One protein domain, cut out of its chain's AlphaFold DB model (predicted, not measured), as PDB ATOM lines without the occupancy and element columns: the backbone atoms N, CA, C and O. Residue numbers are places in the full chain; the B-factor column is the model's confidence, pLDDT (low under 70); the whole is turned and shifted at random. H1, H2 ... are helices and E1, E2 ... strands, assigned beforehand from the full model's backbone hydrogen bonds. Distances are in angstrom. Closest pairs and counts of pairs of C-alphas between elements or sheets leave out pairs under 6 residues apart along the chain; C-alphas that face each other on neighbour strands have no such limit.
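AT A GLANCE: This is residues 59 to 173 of the 298 residues of an uncharacterized protein of Paraburkholderia humisilvae (UniProt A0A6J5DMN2). One long helix, H6, runs through the domain, with H1 packed beside it in the opposite direction, the short helices H2 and H4 on it as well, and the small two-stranded hairpin E1 E2 near its first residues. H3 and H5 lie farther out, with no contact to H6, and a long loop, residues 109 to 121, closes the hairpin. The printed part has 115 residues, with six named helices and two named strands in the order H1 H2 H3 H4 E1 E2 H5 H6; the strands are antiparallel and the class is mostly helix. The whole is compact, with a radius of gyration of the C-alphas of 14.5 A and spans of 39 by 33 by 26 A.

HOW THE PARTS SIT: H1, residues 60 to 68, touches H6, residues 146 to 166, at a shallow tilt of 27 degrees, opposite ways; their closest C-alphas, of Gly 68 and Ile 152, are 4.8 A apart. H2, residues 70 to 73, and H1 meet only through their link. H2 touches H6 at its residues 148 to 152 alone, closest at the C-alphas of Pro 71 and Arg 148, 5.3 A. H3, residues 78 to 89, touches H2 with residues 81 to 84 alone, closest at the C-alphas of Phe 73 and Ala 81, 5.3 A; H3 and H6 are apart. H4, residues 96 to 100, touches H6 at its residues 153 to 157 alone, closest at the C-alphas of Phe 99 and Arg 153, 5.7 A. H6, touching three helices, is the hub. E1, residues 106 to 108, and E2, residues 122 to 124, form an antiparallel hairpin, with N 107 and O 123 within hydrogen-bond range at 2.9 A. The closest C-alphas of E1 and H6, of Ile 106 and His 150, are 5.7 A apart. H5, residues 126 to 138, touches no helix; it and H6 are apart, but only just, at 8.2 A. Every O i to N i+4 pair is within hydrogen-bond range in H1, H4, H5 and H6, against 7 of 8 in H3; H2 is too short for such a pair.

IN THESE COORDINATES: H1 begins at C-alpha 60, (85.826, 48.062, 320.822), and is 11.4 A long from first to last C-alpha. H3 measures 16.1 A and H5 18.1 A. H6 measures 30.2 A, from C-alpha 146 at (86.799, 72.156, 323.188) to C-alpha 166 at (89.910, 44.892, 310.533).

THE WHOLE: The two C-alphas farthest apart, of Lys 113 and Thr 169, are 44.2 A apart. The printed part has no cut. The link from E1 to E2, 13 residues, is long. Mean pLDDT of the printed part is 92.7, and no printed residue is under 70.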
ATOM      1  N   ASP A  59      87.989  44.212 322.229       85.12
ATOM      2  CA  ASP A  59      86.740  44.828 322.701       85.12
ATOM      3  C   ASP A  59      86.722  46.331 322.374       85.12
ATOM      4  O   ASP A  59      87.322  47.153 323.071       85.12
ATOM      5  N   VAL A  60      85.999  46.686 321.309       90.19
ATOM      6  CA  VAL A  60      85.826  48.062 320.822       90.19
ATOM      7  C   VAL A  60      85.340  48.999 321.929       90.19
ATOM      8  O   VAL A  60      85.819  50.129 322.015       90.19
ATOM      9  N   ASN A  61      84.443  48.553 322.813       89.62
ATOM     10  CA  ASN A  61      83.926  49.395 323.893       89.62
ATOM     11  C   ASN A  61      84.985  49.635 324.968       89.62
ATOM     12  O   ASN A  61      85.121  50.753 325.474       89.62
ATOM     13  N   ALA A  62      85.766  48.607 325.297       88.56
ATOM     14  CA  ALA A  62      86.879  48.749 326.224       88.56
ATOM     15  C   ALA A  62      87.952  49.694 325.656       88.56
ATOM     16  O   ALA A  62      88.415  50.596 326.358       88.56
ATOM     17  N   VAL A  63      88.277  49.563 324.365       92.19
ATOM     18  CA  VAL A  63      89.200  50.467 323.663       92.19
ATOM     19  C   VAL A  63      88.657  51.891 323.606       92.19
ATOM     20  O   VAL A  63      89.398  52.837 323.870       92.19
ATOM     21  N   TRP A  64      87.367  52.073 323.324       94.44
ATOM     22  CA  TRP A  64      86.727  53.385 323.344       94.44
ATOM     23  C   TRP A  64      86.825  54.042 324.721       94.44
ATOM     24  O   TRP A  64      87.248  55.191 324.818       94.44
ATOM     25  N   ASN A  65      86.505  53.319 325.793       92.00
ATOM     26  CA  ASN A  65      86.607  53.846 327.154       92.00
ATOM     27  C   ASN A  65      88.050  54.205 327.526       92.00
ATOM     28  O   ASN A  65      88.314  55.260 328.118       92.00
ATOM     29  N   ALA A  66      88.998  53.357 327.133       90.88
ATOM     30  CA  ALA A  66      90.408  53.586 327.376       90.88
ATOM     31  C   ALA A  66      90.961  54.753 326.559       90.88
ATOM     32  O   ALA A  66      91.788  55.481 327.088       90.88
ATOM     33  N   LEU A  67      90.525  54.978 325.314       93.88
ATOM     34  CA  LEU A  67      90.981  56.101 324.494       93.88
ATOM     35  C   LEU A  67      90.220  57.394 324.817       93.88
ATOM     36  O   LEU A  67      90.817  58.407 325.192       93.88
ATOM     37  N   GLY A  68      88.896  57.362 324.710       94.75
ATOM     38  CA  GLY A  68      88.020  58.524 324.812       94.75
ATOM     39  C   GLY A  68      88.149  59.273 326.138       94.75
ATOM     40  O   GLY A  68      87.980  60.486 326.182       94.75
ATOM     41  N   SER A  69      88.550  58.605 327.217       93.81
ATOM     42  CA  SER A  69      88.733  59.263 328.509       93.81
ATOM     43  C   SER A  69      90.083  59.999 328.650       93.81
ATOM     44  O   SER A  69      90.180  60.994 329.376       93.81
ATOM     45  N   LYS A  70      91.152  59.605 327.934       93.25
ATOM     46  CA  LYS A  70      92.525  60.131 328.166       93.25
ATOM     47  C   LYS A  70      92.723  61.615 327.948       93.25
ATOM     48  O   LYS A  70      93.430  62.230 328.762       93.25
ATOM     49  N   PRO A  71      92.117  62.245 326.931       94.06
ATOM     50  CA  PRO A  71      92.248  63.683 326.755       94.06
ATOM     51  C   PRO A  71      91.802  64.496 327.982       94.06
ATOM     52  O   PRO A  71      92.323  65.591 328.215       94.06
ATOM     53  N   LEU A  72      90.892  63.963 328.808       92.19
ATOM     54  CA  LEU A  72      90.408  64.610 330.034       92.19
ATOM     55  C   LEU A  72      91.478  64.671 331.133       92.19
ATOM     56  O   LEU A  72      91.537  65.633 331.910       92.19
ATOM     57  N   PHE A  73      92.370  63.685 331.171       84.69
ATOM     58  CA  PHE A  73      93.394  63.541 332.207       84.69
ATOM     59  C   PHE A  73      94.737  64.160 331.816       84.69
ATOM     60  O   PHE A  73      95.525  64.530 332.689       84.69
ATOM     61  N   SER A  74      94.987  64.351 330.518       76.81
ATOM     62  CA  SER A  74      96.235  64.939 330.030       76.81
ATOM     63  C   SER A  74      96.463  66.346 330.600       76.81
ATOM     64  O   SER A  74      95.662  67.271 330.404       76.81
ATOM     65  N   ASN A  75      97.590  66.512 331.304       73.12
ATOM     66  CA  ASN A  75      97.994  67.744 331.994       73.12
ATOM     67  C   ASN A  75      96.969  68.266 333.026       73.12
ATOM     68  O   ASN A  75      96.924  69.464 333.316       73.12
ATOM     69  N   THR A  76      96.151  67.378 333.591       79.69
ATOM     70  CA  THR A  76      95.145  67.706 334.608       79.69
ATOM     71  C   THR A  76      95.687  67.440 336.017       79.69
ATOM     72  O   THR A  76      96.476  66.528 336.232       79.69
ATOM     73  N   LYS A  77      95.279  68.245 337.009       79.06
ATOM     74  CA  LYS A  77      95.562  67.949 338.428       79.06
ATOM     75  C   LYS A  77      94.815  66.680 338.849       79.06
ATOM     76  O   LYS A  77      93.653  66.558 338.485       79.06
ATOM     77  N   LEU A  78      95.401  65.830 339.695       75.06
ATOM     78  CA  LEU A  78      94.769  64.577 340.149       75.06
ATOM     79  C   LEU A  78      93.343  64.766 340.697       75.06
ATOM     80  O   LEU A  78      92.438  64.043 340.303       75.06
ATOM     81  N   THR A  79      93.092  65.801 341.503       80.88
ATOM     82  CA  THR A  79      91.742  66.087 342.034       80.88
ATOM     83  C   THR A  79      90.718  66.428 340.951       80.88
ATOM     84  O   THR A  79      89.544  66.088 341.064       80.88
ATOM     85  N   LEU A  80      91.149  67.108 339.888       85.38
ATOM     86  CA  LEU A  80      90.295  67.421 338.747       85.38
ATOM     87  C   LEU A  80      90.153  66.207 337.818       85.38
ATOM     88  O   LEU A  80      89.076  65.990 337.277       85.38
ATOM     89  N   ALA A  81      91.215  65.412 337.671       84.38
ATOM     90  CA  ALA A  81      91.201  64.150 336.945       84.38
ATOM     91  C   ALA A  81      90.185  63.188 337.571       84.38
ATOM     92  O   ALA A  81      89.285  62.761 336.869       84.38
ATOM     93  N   ALA A  82      90.208  62.978 338.888       84.94
ATOM     94  CA  ALA A  82      89.239  62.125 339.583       84.94
ATOM     95  C   ALA A  82      87.775  62.517 339.302       84.94
ATOM     96  O   ALA A  82      86.919  61.657 339.110       84.94
ATOM     97  N   ARG A  83      87.483  63.823 339.205       90.94
ATOM     98  CA  ARG A  83      86.140  64.310 338.843       90.94
ATOM     99  C   ARG A  83      85.779  64.038 337.384       90.94
ATOM    100  O   ARG A  83      84.616  63.776 337.104       90.94
ATOM    101  N   TYR A  84      86.742  64.106 336.465       92.69
ATOM    102  CA  TYR A  84      86.518  63.693 335.078       92.69
ATOM    103  C   TYR A  84      86.316  62.185 334.953       92.69
ATOM    104  O   TYR A  84      85.452  61.786 334.187       92.69
ATOM    105  N   THR A  85      87.066  61.375 335.708       88.94
ATOM    106  CA  THR A  85      86.904  59.914 335.747       88.94
ATOM    107  C   THR A  85      85.491  59.574 336.169       88.94
ATOM    108  O   THR A  85      84.767  58.962 335.402       88.94
ATOM    109  N   LYS A  86      85.047  60.116 337.309       91.50
ATOM    110  CA  LYS A  86      83.677  59.913 337.771       91.50
ATOM    111  C   LYS A  86      82.636  60.342 336.728       91.50
ATOM    112  O   LYS A  86      81.718  59.590 336.453       91.50
ATOM    113  N   ALA A  87      82.790  61.518 336.121       94.69
ATOM    114  CA  ALA A  87      81.852  61.991 335.100       94.69
ATOM    115  C   ALA A  87      81.834  61.118 333.829       94.69
ATOM    116  O   ALA A  87      80.795  61.012 333.181       94.69
ATOM    117  N   TRP A  88      82.973  60.534 333.451       94.88
ATOM    118  CA  TRP A  88      83.063  59.571 332.354       94.88
ATOM    119  C   TRP A  88      82.346  58.267 332.716       94.88
ATOM    120  O   TRP A  88      81.478  57.832 331.965       94.88
ATOM    121  N   ASP A  89      82.645  57.712 333.892       91.69
ATOM    122  CA  ASP A  89      82.076  56.451 334.386       91.69
ATOM    123  C   ASP A  89      80.560  56.550 334.631       91.69
ATOM    124  O   ASP A  89      79.825  55.601 334.375       91.69
ATOM    125  N   ASP A  90      80.075  57.721 335.055       94.69
ATOM    126  CA  ASP A  90      78.648  58.024 335.225       94.69
ATOM    127  C   ASP A  90      77.923  58.251 333.871       94.69
ATOM    128  O   ASP A  90      76.739  58.591 333.848       94.69
ATOM    129  N   GLY A  91      78.609  58.116 332.726       95.12
ATOM    130  CA  GLY A  91      78.005  58.245 331.393       95.12
ATOM    131  C   GLY A  91      77.590  59.674 331.024       95.12
ATOM    132  O   GLY A  91      76.689  59.881 330.209       95.12
ATOM    133  N   LEU A  92      78.216  60.697 331.621       96.50
ATOM    134  CA  LEU A  92      77.858  62.097 331.351       96.50
ATOM    135  C   LEU A  92      78.404  62.611 330.015       96.50
ATOM    136  O   LEU A  92      77.939  63.640 329.515       96.50
ATOM    137  N   PHE A  93      79.401  61.926 329.455       96.75
ATOM    138  CA  PHE A  93      79.964  62.227 328.144       96.75
ATOM    139  C   PHE A  93      79.171  61.533 327.024       96.75
ATOM    140  O   PHE A  93      78.552  60.501 327.268       96.75
ATOM    141  N   PRO A  94      79.177  62.092 325.800       95.94
ATOM    142  CA  PRO A  94      78.587  61.442 324.632       95.94
ATOM    143  C   PRO A  94      79.158  60.041 324.386       95.94
ATOM    144  O   PRO A  94      80.346  59.803 324.634       95.94
ATOM    145  N   SER A  95      78.335  59.140 323.843       96.25
ATOM    146  CA  SER A  95      78.814  57.836 323.368       96.25
ATOM    147  C   SER A  95      79.747  57.995 322.159       96.25
ATOM    148  O   SER A  95      79.858  59.079 321.573       96.25
ATOM    149  N   MET A  96      80.410  56.908 321.754       96.62
ATOM    150  CA  MET A  96      81.235  56.911 320.543       96.62
ATOM    151  C   MET A  96      80.403  57.304 319.313       96.62
ATOM    152  O   MET A  96      80.811  58.169 318.539       96.62
ATOM    153  N   GLU A  97      79.216  56.719 319.159       96.81
ATOM    154  CA  GLU A  97      78.277  56.973 318.061       96.81
ATOM    155  C   GLU A  97      77.826  58.433 318.054       96.81
ATOM    156  O   GLU A  97      77.781  59.077 317.002       96.81
ATOM    157  N   GLU A  98      77.546  58.985 319.237       96.69
ATOM    158  CA  GLU A  98      77.159  60.381 319.371       96.69
ATOM    159  C   GLU A  98      78.311  61.305 318.938       96.69
ATOM    160  O   GLU A  98      78.091  62.203 318.122       96.69
ATOM    161  N   PHE A  99      79.553  61.041 319.368       96.69
ATOM    162  CA  PHE A  99      80.734  61.783 318.904       96.69
ATOM    163  C   PHE A  99      80.996  61.645 317.401       96.69
ATOM    164  O   PHE A  99      81.568  62.553 316.796       96.69
ATOM    165  N   LEU A 100      80.621  60.521 316.791       96.88
ATOM    166  CA  LEU A 100      80.781  60.284 315.357       96.88
ATOM    167  C   LEU A 100      79.749  61.034 314.510       96.88
ATOM    168  O   LEU A 100      80.039  61.309 313.341       96.88
ATOM    169  N   SER A 101      78.603  61.398 315.091       97.12
ATOM    170  CA  SER A 101      77.531  62.123 314.406       97.12
ATOM    171  C   SER A 101      77.975  63.492 313.865       97.12
ATOM    172  O   SER A 101      78.936  64.111 314.338       97.12
ATOM    173  N   SER A 102      77.248  63.991 312.863       94.69
ATOM    174  CA  SER A 102      77.451  65.334 312.301       94.69
ATOM    175  C   SER A 102      77.225  66.443 313.334       94.69
ATOM    176  O   SER A 102      77.909  67.462 313.312       94.69
ATOM    177  N   GLU A 103      76.319  66.223 314.289       95.88
ATOM    178  CA  GLU A 103      75.998  67.171 315.359       95.88
ATOM    179  C   GLU A 103      77.181  67.445 316.298       95.88
ATOM    180  O   GLU A 103      77.269  68.529 316.877       95.88
ATOM    181  N   TRP A 104      78.098  66.484 316.421       96.88
ATOM    182  CA  TRP A 104      79.315  66.575 317.228       96.88
ATOM    183  C   TRP A 104      80.565  66.864 316.400       96.88
ATOM    184  O   TRP A 104      81.686  66.621 316.844       96.88
ATOM    185  N   GLU A 105      80.423  67.397 315.188       95.38
ATOM    186  CA  GLU A 105      81.576  67.846 314.421       95.38
ATOM    187  C   GLU A 105      82.355  68.954 315.158       95.38
ATOM    188  O   GLU A 105      81.805  69.982 315.562       95.38
ATOM    189  N   ILE A 106      83.662  68.731 315.331       96.94
ATOM    190  CA  ILE A 106      84.603  69.697 315.903       96.94
ATOM    191  C   ILE A 106      85.799  69.773 314.958       96.94
ATOM    192  O   ILE A 106      86.517  68.788 314.791       96.94
ATOM    193  N   ARG A 107      86.030  70.939 314.350       95.38
ATOM    194  CA  ARG A 107      87.136  71.167 313.407       95.38
ATOM    195  C   ARG A 107      88.172  72.093 314.016       95.38
ATOM    196  O   ARG A 107      87.819  73.160 314.516       95.38
ATOM    197  N   TYR A 108      89.442  71.711 313.946       95.69
ATOM    198  CA  TYR A 108      90.545  72.598 314.298       95.69
ATOM    199  C   TYR A 108      90.744  73.664 313.213       95.69
ATOM    200  O   TYR A 108      90.964  73.344 312.048       95.69
ATOM    201  N   VAL A 109      90.690  74.932 313.614       95.06
ATOM    202  CA  VAL A 109      90.953  76.102 312.774       95.06
ATOM    203  C   VAL A 109      92.037  76.930 313.465       95.06
ATOM    204  O   VAL A 109      91.755  77.598 314.463       95.06
ATOM    205  N   PRO A 110      93.300  76.863 313.009       91.56
ATOM    206  CA  PRO A 110      94.395  77.557 313.672       91.56
ATOM    207  C   PRO A 110      94.169  79.073 313.656       91.56
ATOM    208  O   PRO A 110      93.875  79.664 312.621       91.56
ATOM    209  N   VAL A 111      94.362  79.714 314.810       89.50
ATOM    210  CA  VAL A 111      94.320  81.175 314.948       89.50
ATOM    211  C   VAL A 111      95.730  81.687 315.209       89.50
ATOM    212  O   VAL A 111      96.429  81.184 316.095       89.50
ATOM    213  N   ALA A 112      96.147  82.714 314.465       86.75
ATOM    214  CA  ALA A 112      97.466  83.319 314.620       86.75
ATOM    215  C   ALA A 112      97.752  83.675 316.092       86.75
ATOM    216  O   ALA A 112      96.914  84.250 316.790       86.75
ATOM    217  N   LYS A 113      98.960  83.337 316.566       88.81
ATOM    218  CA  LYS A 113      99.440  83.583 317.943       88.81
ATOM    219  C   LYS A 113      98.683  82.831 319.055       88.81
ATOM    220  O   LYS A 113      98.941  83.085 320.233       88.81
ATOM    221  N   LYS A 114      97.772  81.905 318.736       89.00
ATOM    222  CA  LYS A 114      97.105  81.040 319.724       89.00
ATOM    223  C   LYS A 114      97.604  79.603 319.590       89.00
ATOM    224  O   LYS A 114      97.718  79.068 318.495       89.00
ATOM    225  N   GLY A 115      97.896  78.969 320.725       89.56
ATOM    226  CA  GLY A 115      98.224  77.545 320.759       89.56
ATOM    227  C   GLY A 115      96.981  76.679 320.546       89.56
ATOM    228  O   GLY A 115      95.873  77.087 320.901       89.56
ATOM    229  N   TRP A 116      97.176  75.456 320.047       91.44
ATOM    230  CA  TRP A 116      96.089  74.527 319.709       91.44
ATOM    231  C   TRP A 116      95.119  74.245 320.862       91.44
ATOM    232  O   TRP A 116      93.969  73.926 320.630       91.44
ATOM    233  N   ARG A 117      95.533  74.406 322.125       92.06
ATOM    234  CA  ARG A 117      94.659  74.179 323.289       92.06
ATOM    235  C   ARG A 117      93.557  75.230 323.467       92.06
ATOM    236  O   ARG A 117      92.650  74.994 324.265       92.06
ATOM    237  N   SER A 118      93.644  76.373 322.786       93.25
ATOM    238  CA  SER A 118      92.658  77.452 322.889       93.25
ATOM    239  C   SER A 118      91.324  77.041 322.271       93.25
ATOM    240  O   SER A 118      91.286  76.639 321.113       93.25
ATOM    241  N   ASN A 119      90.216  77.230 322.995       92.94
ATOM    242  CA  ASN A 119      88.871  76.972 322.463       92.94
ATOM    243  C   ASN A 119      88.563  77.808 321.208       92.94
ATOM    244  O   ASN A 119      87.781  77.376 320.374       92.94
ATOM    245  N   SER A 120      89.200  78.975 321.055       94.19
ATOM    246  CA  SER A 120      89.056  79.831 319.870       94.19
ATOM    247  C   SER A 120      89.609  79.209 318.586       94.19
ATOM    248  O   SER A 120      89.348  79.735 317.515       94.19
ATOM    249  N   CYS A 121      90.412  78.147 318.684       96.00
ATOM    250  CA  CYS A 121      90.983  77.459 317.530       96.00
ATOM    251  C   CYS A 121      90.078  76.331 317.013       96.00
ATOM    252  O   CYS A 121      90.567  75.420 316.351       96.00
ATOM    253  N   TYR A 122      88.792  76.328 317.366       97.25
ATOM    254  CA  TYR A 122      87.876  75.259 316.994       97.25
ATOM    255  C   TYR A 122      86.526  75.802 316.548       97.25
ATOM    256  O   TYR A 122      85.937  76.652 317.215       97.25
ATOM    257  N   MET A 123      86.016  75.244 315.454       96.88
ATOM    258  CA  MET A 123      84.615  75.353 315.059       96.88
ATOM    259  C   MET A 123      83.864  74.128 315.577       96.88
ATOM    260  O   MET A 123      84.357  73.010 315.443       96.88
ATOM    261  N   TYR A 124      82.699  74.335 316.188       97.12
ATOM    262  CA  TYR A 124      81.892  73.274 316.792       97.12
ATOM    263  C   TYR A 124      80.423  73.690 316.905       97.12
ATOM    264  O   TYR A 124      80.095  74.878 316.871       97.12
ATOM    265  N   ASN A 125      79.539  72.714 317.107       97.12
ATOM    266  CA  ASN A 125      78.137  72.966 317.418       97.12
ATOM    267  C   ASN A 125      77.980  73.480 318.865       97.12
ATOM    268  O   ASN A 125      78.047  72.718 319.835       97.12
ATOM    269  N   ALA A 126      77.763  74.790 319.016       95.69
ATOM    270  CA  ALA A 126      77.648  75.438 320.322       95.69
ATOM    271  C   ALA A 126      76.474  74.912 321.163       95.69
ATOM    272  O   ALA A 126      76.579  74.873 322.390       95.69
ATOM    273  N   LYS A 127      75.386  74.461 320.523       97.12
ATOM    274  CA  LYS A 127      74.226  73.897 321.220       97.12
ATOM    275  C   LYS A 127      74.596  72.584 321.911       97.12
ATOM    276  O   LYS A 127      74.408  72.474 323.117       97.12
ATOM    277  N   ARG A 128      75.195  71.630 321.188       97.31
ATOM    278  CA  ARG A 128      75.590  70.317 321.742       97.31
ATOM    279  C   ARG A 128      76.627  70.425 322.847       97.31
ATOM    280  O   ARG A 128      76.488  69.818 323.909       97.31
ATOM    281  N   VAL A 129      77.633  71.271 322.646       97.12
ATOM    282  CA  VAL A 129      78.625  71.537 323.691       97.12
ATOM    283  C   VAL A 129      77.981  72.216 324.905       97.12
ATOM    284  O   VAL A 129      78.277  71.839 326.039       97.12
ATOM    285  N   GLY A 130      77.072  73.172 324.690       97.19
ATOM    286  CA  GLY A 130      76.321  73.832 325.759       97.19
ATOM    287  C   GLY A 130      75.433  72.869 326.555       97.19
ATOM    288  O   GLY A 130      75.382  72.954 327.785       97.19
ATOM    289  N   GLU A 131      74.792  71.910 325.884       97.50
ATOM    290  CA  GLU A 131      74.018  70.825 326.500       97.50
ATOM    291  C   GLU A 131      74.911  69.941 327.384       97.50
ATOM    292  O   GLU A 131      74.584  69.710 328.553       97.50
ATOM    293  N   LEU A 132      76.078  69.515 326.879       97.81
ATOM    294  CA  LEU A 132      77.055  68.752 327.660       97.81
ATOM    295  C   LEU A 132      77.543  69.539 328.880       97.81
ATOM    296  O   LEU A 132      77.537  69.014 329.990       97.81
ATOM    297  N   HIS A 133      77.944  70.798 328.710       97.88
ATOM    298  CA  HIS A 133      78.409  71.628 329.827       97.88
ATOM    299  C   HIS A 133      77.321  71.847 330.874       97.88
ATOM    300  O   HIS A 133      77.614  71.819 332.069       97.88
ATOM    301  N   SER A 134      76.070  72.018 330.447       97.62
ATOM    302  CA  SER A 134      74.927  72.146 331.352       97.62
ATOM    303  C   SER A 134      74.684  70.855 332.132       97.62
ATOM    304  O   SER A 134      74.474  70.912 333.341       97.62
ATOM    305  N   ARG A 135      74.766  69.698 331.465       96.75
ATOM    306  CA  ARG A 135      74.682  68.374 332.097       96.75
ATOM    307  C   ARG A 135      75.795  68.175 333.125       96.75
ATOM    308  O   ARG A 135      75.489  67.927 334.283       96.75
ATOM    309  N   LEU A 136      77.055  68.398 332.745       96.75
ATOM    310  CA  LEU A 136      78.196  68.302 333.664       96.75
ATOM    311  C   LEU A 136      78.021  69.226 334.877       96.75
ATOM    312  O   LEU A 136      78.243  68.808 336.007       96.75
ATOM    313  N   LYS A 137      77.567  70.468 334.665       96.06
ATOM    314  CA  LYS A 137      77.331  71.424 335.754       96.06
ATOM    315  C   LYS A 137      76.260  70.943 336.738       96.06
ATOM    316  O   LYS A 137      76.460  71.117 337.938       96.06
ATOM    317  N   ARG A 138      75.145  70.376 336.253       96.25
ATOM    318  CA  ARG A 138      74.066  69.850 337.115       96.25
ATOM    319  C   ARG A 138      74.564  68.732 338.028       96.25
ATOM    320  O   ARG A 138      74.260  68.761 339.212       96.25
ATOM    321  N   GLU A 139      75.416  67.856 337.506       94.44
ATOM    322  CA  GLU A 139      76.018  66.745 338.259       94.44
ATOM    323  C   GLU A 139      77.264  67.153 339.066       94.44
ATOM    324  O   GLU A 139      78.007  66.318 339.578       94.44
ATOM    325  N   GLY A 140      77.565  68.454 339.156       92.00
ATOM    326  CA  GLY A 140      78.741  68.941 339.875       92.00
ATOM    327  C   GLY A 140      80.076  68.526 339.242       92.00
ATOM    328  O   GLY A 140      81.117  68.597 339.901       92.00
ATOM    329  N   ALA A 141      80.093  68.123 337.973       92.44
ATOM    330  CA  ALA A 141      81.290  67.810 337.204       92.44
ATOM    331  C   ALA A 141      81.925  69.080 336.586       92.44
ATOM    332  O   ALA A 141      81.247  70.079 336.324       92.44
ATOM    333  N   PRO A 142      83.254  69.102 336.379       91.19
ATOM    334  CA  PRO A 142      83.940  70.234 335.761       91.19
ATOM    335  C   PRO A 142      83.590  70.384 334.272       91.19
ATOM    336  O   PRO A 142      83.444  69.398 333.555       91.19
ATOM    337  N   SER A 143      83.541  71.629 333.784       92.38
ATOM    338  CA  SER A 143      83.444  71.898 332.343       92.38
ATOM    339  C   SER A 143      84.725  71.469 331.620       92.38
ATOM    340  O   SER A 143      85.833  71.629 332.139       92.38
ATOM    341  N   VAL A 144      84.559  70.949 330.404       94.25
ATOM    342  CA  VAL A 144      85.618  70.410 329.545       94.25
ATOM    343  C   VAL A 144      85.932  71.366 328.388       94.25
ATOM    344  O   VAL A 144      85.030  71.956 327.792       94.25
ATOM    345  N   SER A 145      87.216  71.530 328.051       95.06
ATOM    346  CA  SER A 145      87.638  72.380 326.929       95.06
ATOM    347  C   SER A 145      87.307  71.759 325.570       95.06
ATOM    348  O   SER A 145      87.330  70.537 325.408       95.06
ATOM    349  N   ILE A 146      87.089  72.603 324.560       96.88
ATOM    350  CA  ILE A 146      86.799  72.156 323.188       96.88
ATOM    351  C   ILE A 146      87.977  71.373 322.611       96.88
ATOM    352  O   ILE A 146      87.782  70.353 321.965       96.88
ATOM    353  N   SER A 147      89.208  71.783 322.929       96.00
ATOM    354  CA  SER A 147      90.422  71.061 322.533       96.00
ATOM    355  C   SER A 147      90.467  69.614 323.027       96.00
ATOM    356  O   SER A 147      91.012  68.751 322.344       96.00
ATOM    357  N   ARG A 148      89.884  69.327 324.199       95.81
ATOM    358  CA  ARG A 148      89.776  67.957 324.711       95.81
ATOM    359  C   ARG A 148      88.677  67.200 323.995       95.81
ATOM    360  O   ARG A 148      88.941  66.104 323.534       95.81
ATOM    361  N   LEU A 149      87.498  67.803 323.835       97.38
ATOM    362  CA  LEU A 149      86.397  67.198 323.079       97.38
ATOM    363  C   LEU A 149      86.807  66.852 321.641       97.38
ATOM    364  O   LEU A 149      86.479  65.775 321.160       97.38
ATOM    365  N   HIS A 150      87.591  67.716 320.990       97.56
ATOM    366  CA  HIS A 150      88.199  67.431 319.694       97.56
ATOM    367  C   HIS A 150      89.050  66.157 319.740       97.56
ATOM    368  O   HIS A 150      88.846  65.265 318.929       97.56
ATOM    369  N   ALA A 151      89.975  66.041 320.699       97.25
ATOM    370  CA  ALA A 151      90.829  64.860 320.824       97.25
ATOM    371  C   ALA A 151      90.024  63.576 321.114       97.25
ATOM    372  O   ALA A 151      90.332  62.530 320.549       97.25
ATOM    373  N   ILE A 152      88.969  63.657 321.933       97.88
ATOM    374  CA  ILE A 152      88.045  62.538 322.196       97.88
ATOM    375  C   ILE A 152      87.352  62.104 320.897       97.88
ATOM    376  O   ILE A 152      87.298  60.919 320.561       97.88
ATOM    377  N   ARG A 153      86.881  63.078 320.113       97.38
ATOM    378  CA  ARG A 153      86.291  62.818 318.803       97.38
ATOM    379  C   ARG A 153      87.296  62.190 317.836       97.38
ATOM    380  O   ARG A 153      86.926  61.285 317.094       97.38
ATOM    381  N   SER A 154      88.551  62.639 317.835       97.69
ATOM    382  CA  SER A 154      89.594  62.064 316.981       97.69
ATOM    383  C   SER A 154      89.842  60.586 317.294       97.69
ATOM    384  O   SER A 154      89.973  59.800 316.361       97.69
ATOM    385  N   SER A 155      89.800  60.170 318.568       97.12
ATOM    386  CA  SER A 155      89.866  58.739 318.901       97.12
ATOM    387  C   SER A 155      88.637  57.956 318.445       97.12
ATOM    388  O   SER A 155      88.794  56.821 318.010       97.12
ATOM    389  N   ALA A 156      87.439  58.551 318.477       97.50
ATOM    390  CA  ALA A 156      86.235  57.900 317.953       97.50
ATOM    391  C   ALA A 156      86.350  57.664 316.437       97.50
ATOM    392  O   ALA A 156      86.040  56.582 315.945       97.50
ATOM    393  N   LEU A 157      86.835  58.670 315.698       97.31
ATOM    394  CA  LEU A 157      87.065  58.578 314.253       97.31
ATOM    395  C   LEU A 157      88.100  57.510 313.905       97.31
ATOM    396  O   LEU A 157      87.849  56.702 313.013       97.31
ATOM    397  N   TRP A 158      89.227  57.502 314.618       96.69
ATOM    398  CA  TRP A 158      90.265  56.491 314.447       96.69
ATOM    399  C   TRP A 158      89.722  55.086 314.721       96.69
ATOM    400  O   TRP A 158      89.920  54.186 313.913       96.69
ATOM    401  N   LEU A 159      88.985  54.905 315.822       95.88
ATOM    402  CA  LEU A 159      88.449  53.600 316.198       95.88
ATOM    403  C   LEU A 159      87.427  53.092 315.176       95.88
ATOM    404  O   LEU A 159      87.504  51.932 314.787       95.88
ATOM    405  N   ARG A 160      86.536  53.960 314.675       96.31
ATOM    406  CA  ARG A 160      85.626  53.616 313.572       96.31
ATOM    407  C   ARG A 160      86.402  53.133 312.348       96.31
ATOM    408  O   ARG A 160      86.115  52.058 311.847       96.31
ATOM    409  N   GLN A 161      87.408  53.894 311.914       95.44
ATOM    410  CA  GLN A 161      88.231  53.517 310.765       95.44
ATOM    411  C   GLN A 161      88.910  52.155 310.974       95.44
ATOM    412  O   GLN A 161      88.911  51.325 310.074       95.44
ATOM    413  N   ARG A 162      89.456  51.894 312.167       93.69
ATOM    414  CA  ARG A 162      90.070  50.594 312.475       93.69
ATOM    415  C   ARG A 162      89.061  49.456 312.456       93.69
ATOM    416  O   ARG A 162      89.362  48.405 311.905       93.69
ATOM    417  N   VAL A 163      87.871  49.663 313.012       94.19
ATOM    418  CA  VAL A 163      86.786  48.676 312.944       94.19
ATOM    419  C   VAL A 163      86.381  48.405 311.494       94.19
ATOM    420  O   VAL A 163      86.171  47.246 311.148       94.19
ATOM    421  N   ASP A 164      86.331  49.425 310.638       94.56
ATOM    422  CA  ASP A 164      86.032  49.258 309.210       94.56
ATOM    423  C   ASP A 164      87.140  48.467 308.479       94.56
ATOM    424  O   ASP A 164      86.853  47.675 307.585       94.56
ATOM    425  N   GLU A 165      88.407  48.652 308.869       93.19
ATOM    426  CA  GLU A 165      89.573  47.999 308.253       93.19
ATOM    427  C   GLU A 165      89.765  46.537 308.684       93.19
ATOM    428  O   GLU A 165      90.113  45.697 307.855       93.19
ATOM    429  N   VAL A 166      89.587  46.223 309.974       90.25
ATOM    430  CA  VAL A 166      89.910  44.892 310.533       90.25
ATOM    431  C   VAL A 166      88.715  44.146 311.133       90.25
ATOM    432  O   VAL A 166      88.854  42.993 311.542       90.25
ATOM    433  N   GLY A 167      87.540  44.770 311.184       88.31
ATOM    434  CA  GLY A 167      86.351  44.242 311.849       88.31
ATOM    435  C   GLY A 167      86.374  44.412 313.373       88.31
ATOM    436  O   GLY A 167      87.412  44.634 313.994       88.31
ATOM    437  N   VAL A 168      85.206  44.255 314.005       84.25
ATOM    438  CA  VAL A 168      85.023  44.406 315.467       84.25
ATOM    439  C   VAL A 168      85.761  43.359 316.306       84.25
ATOM    440  O   VAL A 168      85.948  43.558 317.497       84.25
ATOM    441  N   THR A 169      86.166  42.240 315.703       80.62
ATOM    442  CA  THR A 169      86.961  41.183 316.353       80.62
ATOM    443  C   THR A 169      88.422  41.185 315.904       80.62
ATOM    444  O   THR A 169      89.184  40.309 316.311       80.62
ATOM    445  N   GLY A 170      88.804  42.107 315.018       81.12
ATOM    446  CA  GLY A 170      90.158  42.213 314.499       81.12
ATOM    447  C   GLY A 170      91.124  42.834 315.503       81.12
ATOM    448  O   GLY A 170      90.730  43.394 316.527       81.12
ATOM    449  N   ASN A 171      92.419  42.772 315.190       85.81
ATOM    450  CA  ASN A 171      93.415  43.495 315.969       85.81
ATOM    451  C   ASN A 171      93.331  45.003 315.672       85.81
ATOM    452  O   ASN A 171      93.821  45.495 314.649       85.81
ATOM    453  N   LEU A 172      92.709  45.743 316.591       88.88
ATOM    454  CA  LEU A 172      92.501  47.185 316.464       88.88
ATOM    455  C   LEU A 172      93.821  47.971 316.463       88.88
ATOM    456  O   LEU A 172      93.879  49.051 315.871       88.88
ATOM    457  N   PHE A 173      94.885  47.419 317.054       88.44
ATOM    458  CA  PHE A 173      96.189  48.063 317.177       88.44
ATOM    459  C   PHE A 173      97.258  47.345 316.356       88.44
ATOM    460  O   PHE A 173      97.667  46.230 316.672       88.44
TER     461      PHE A 173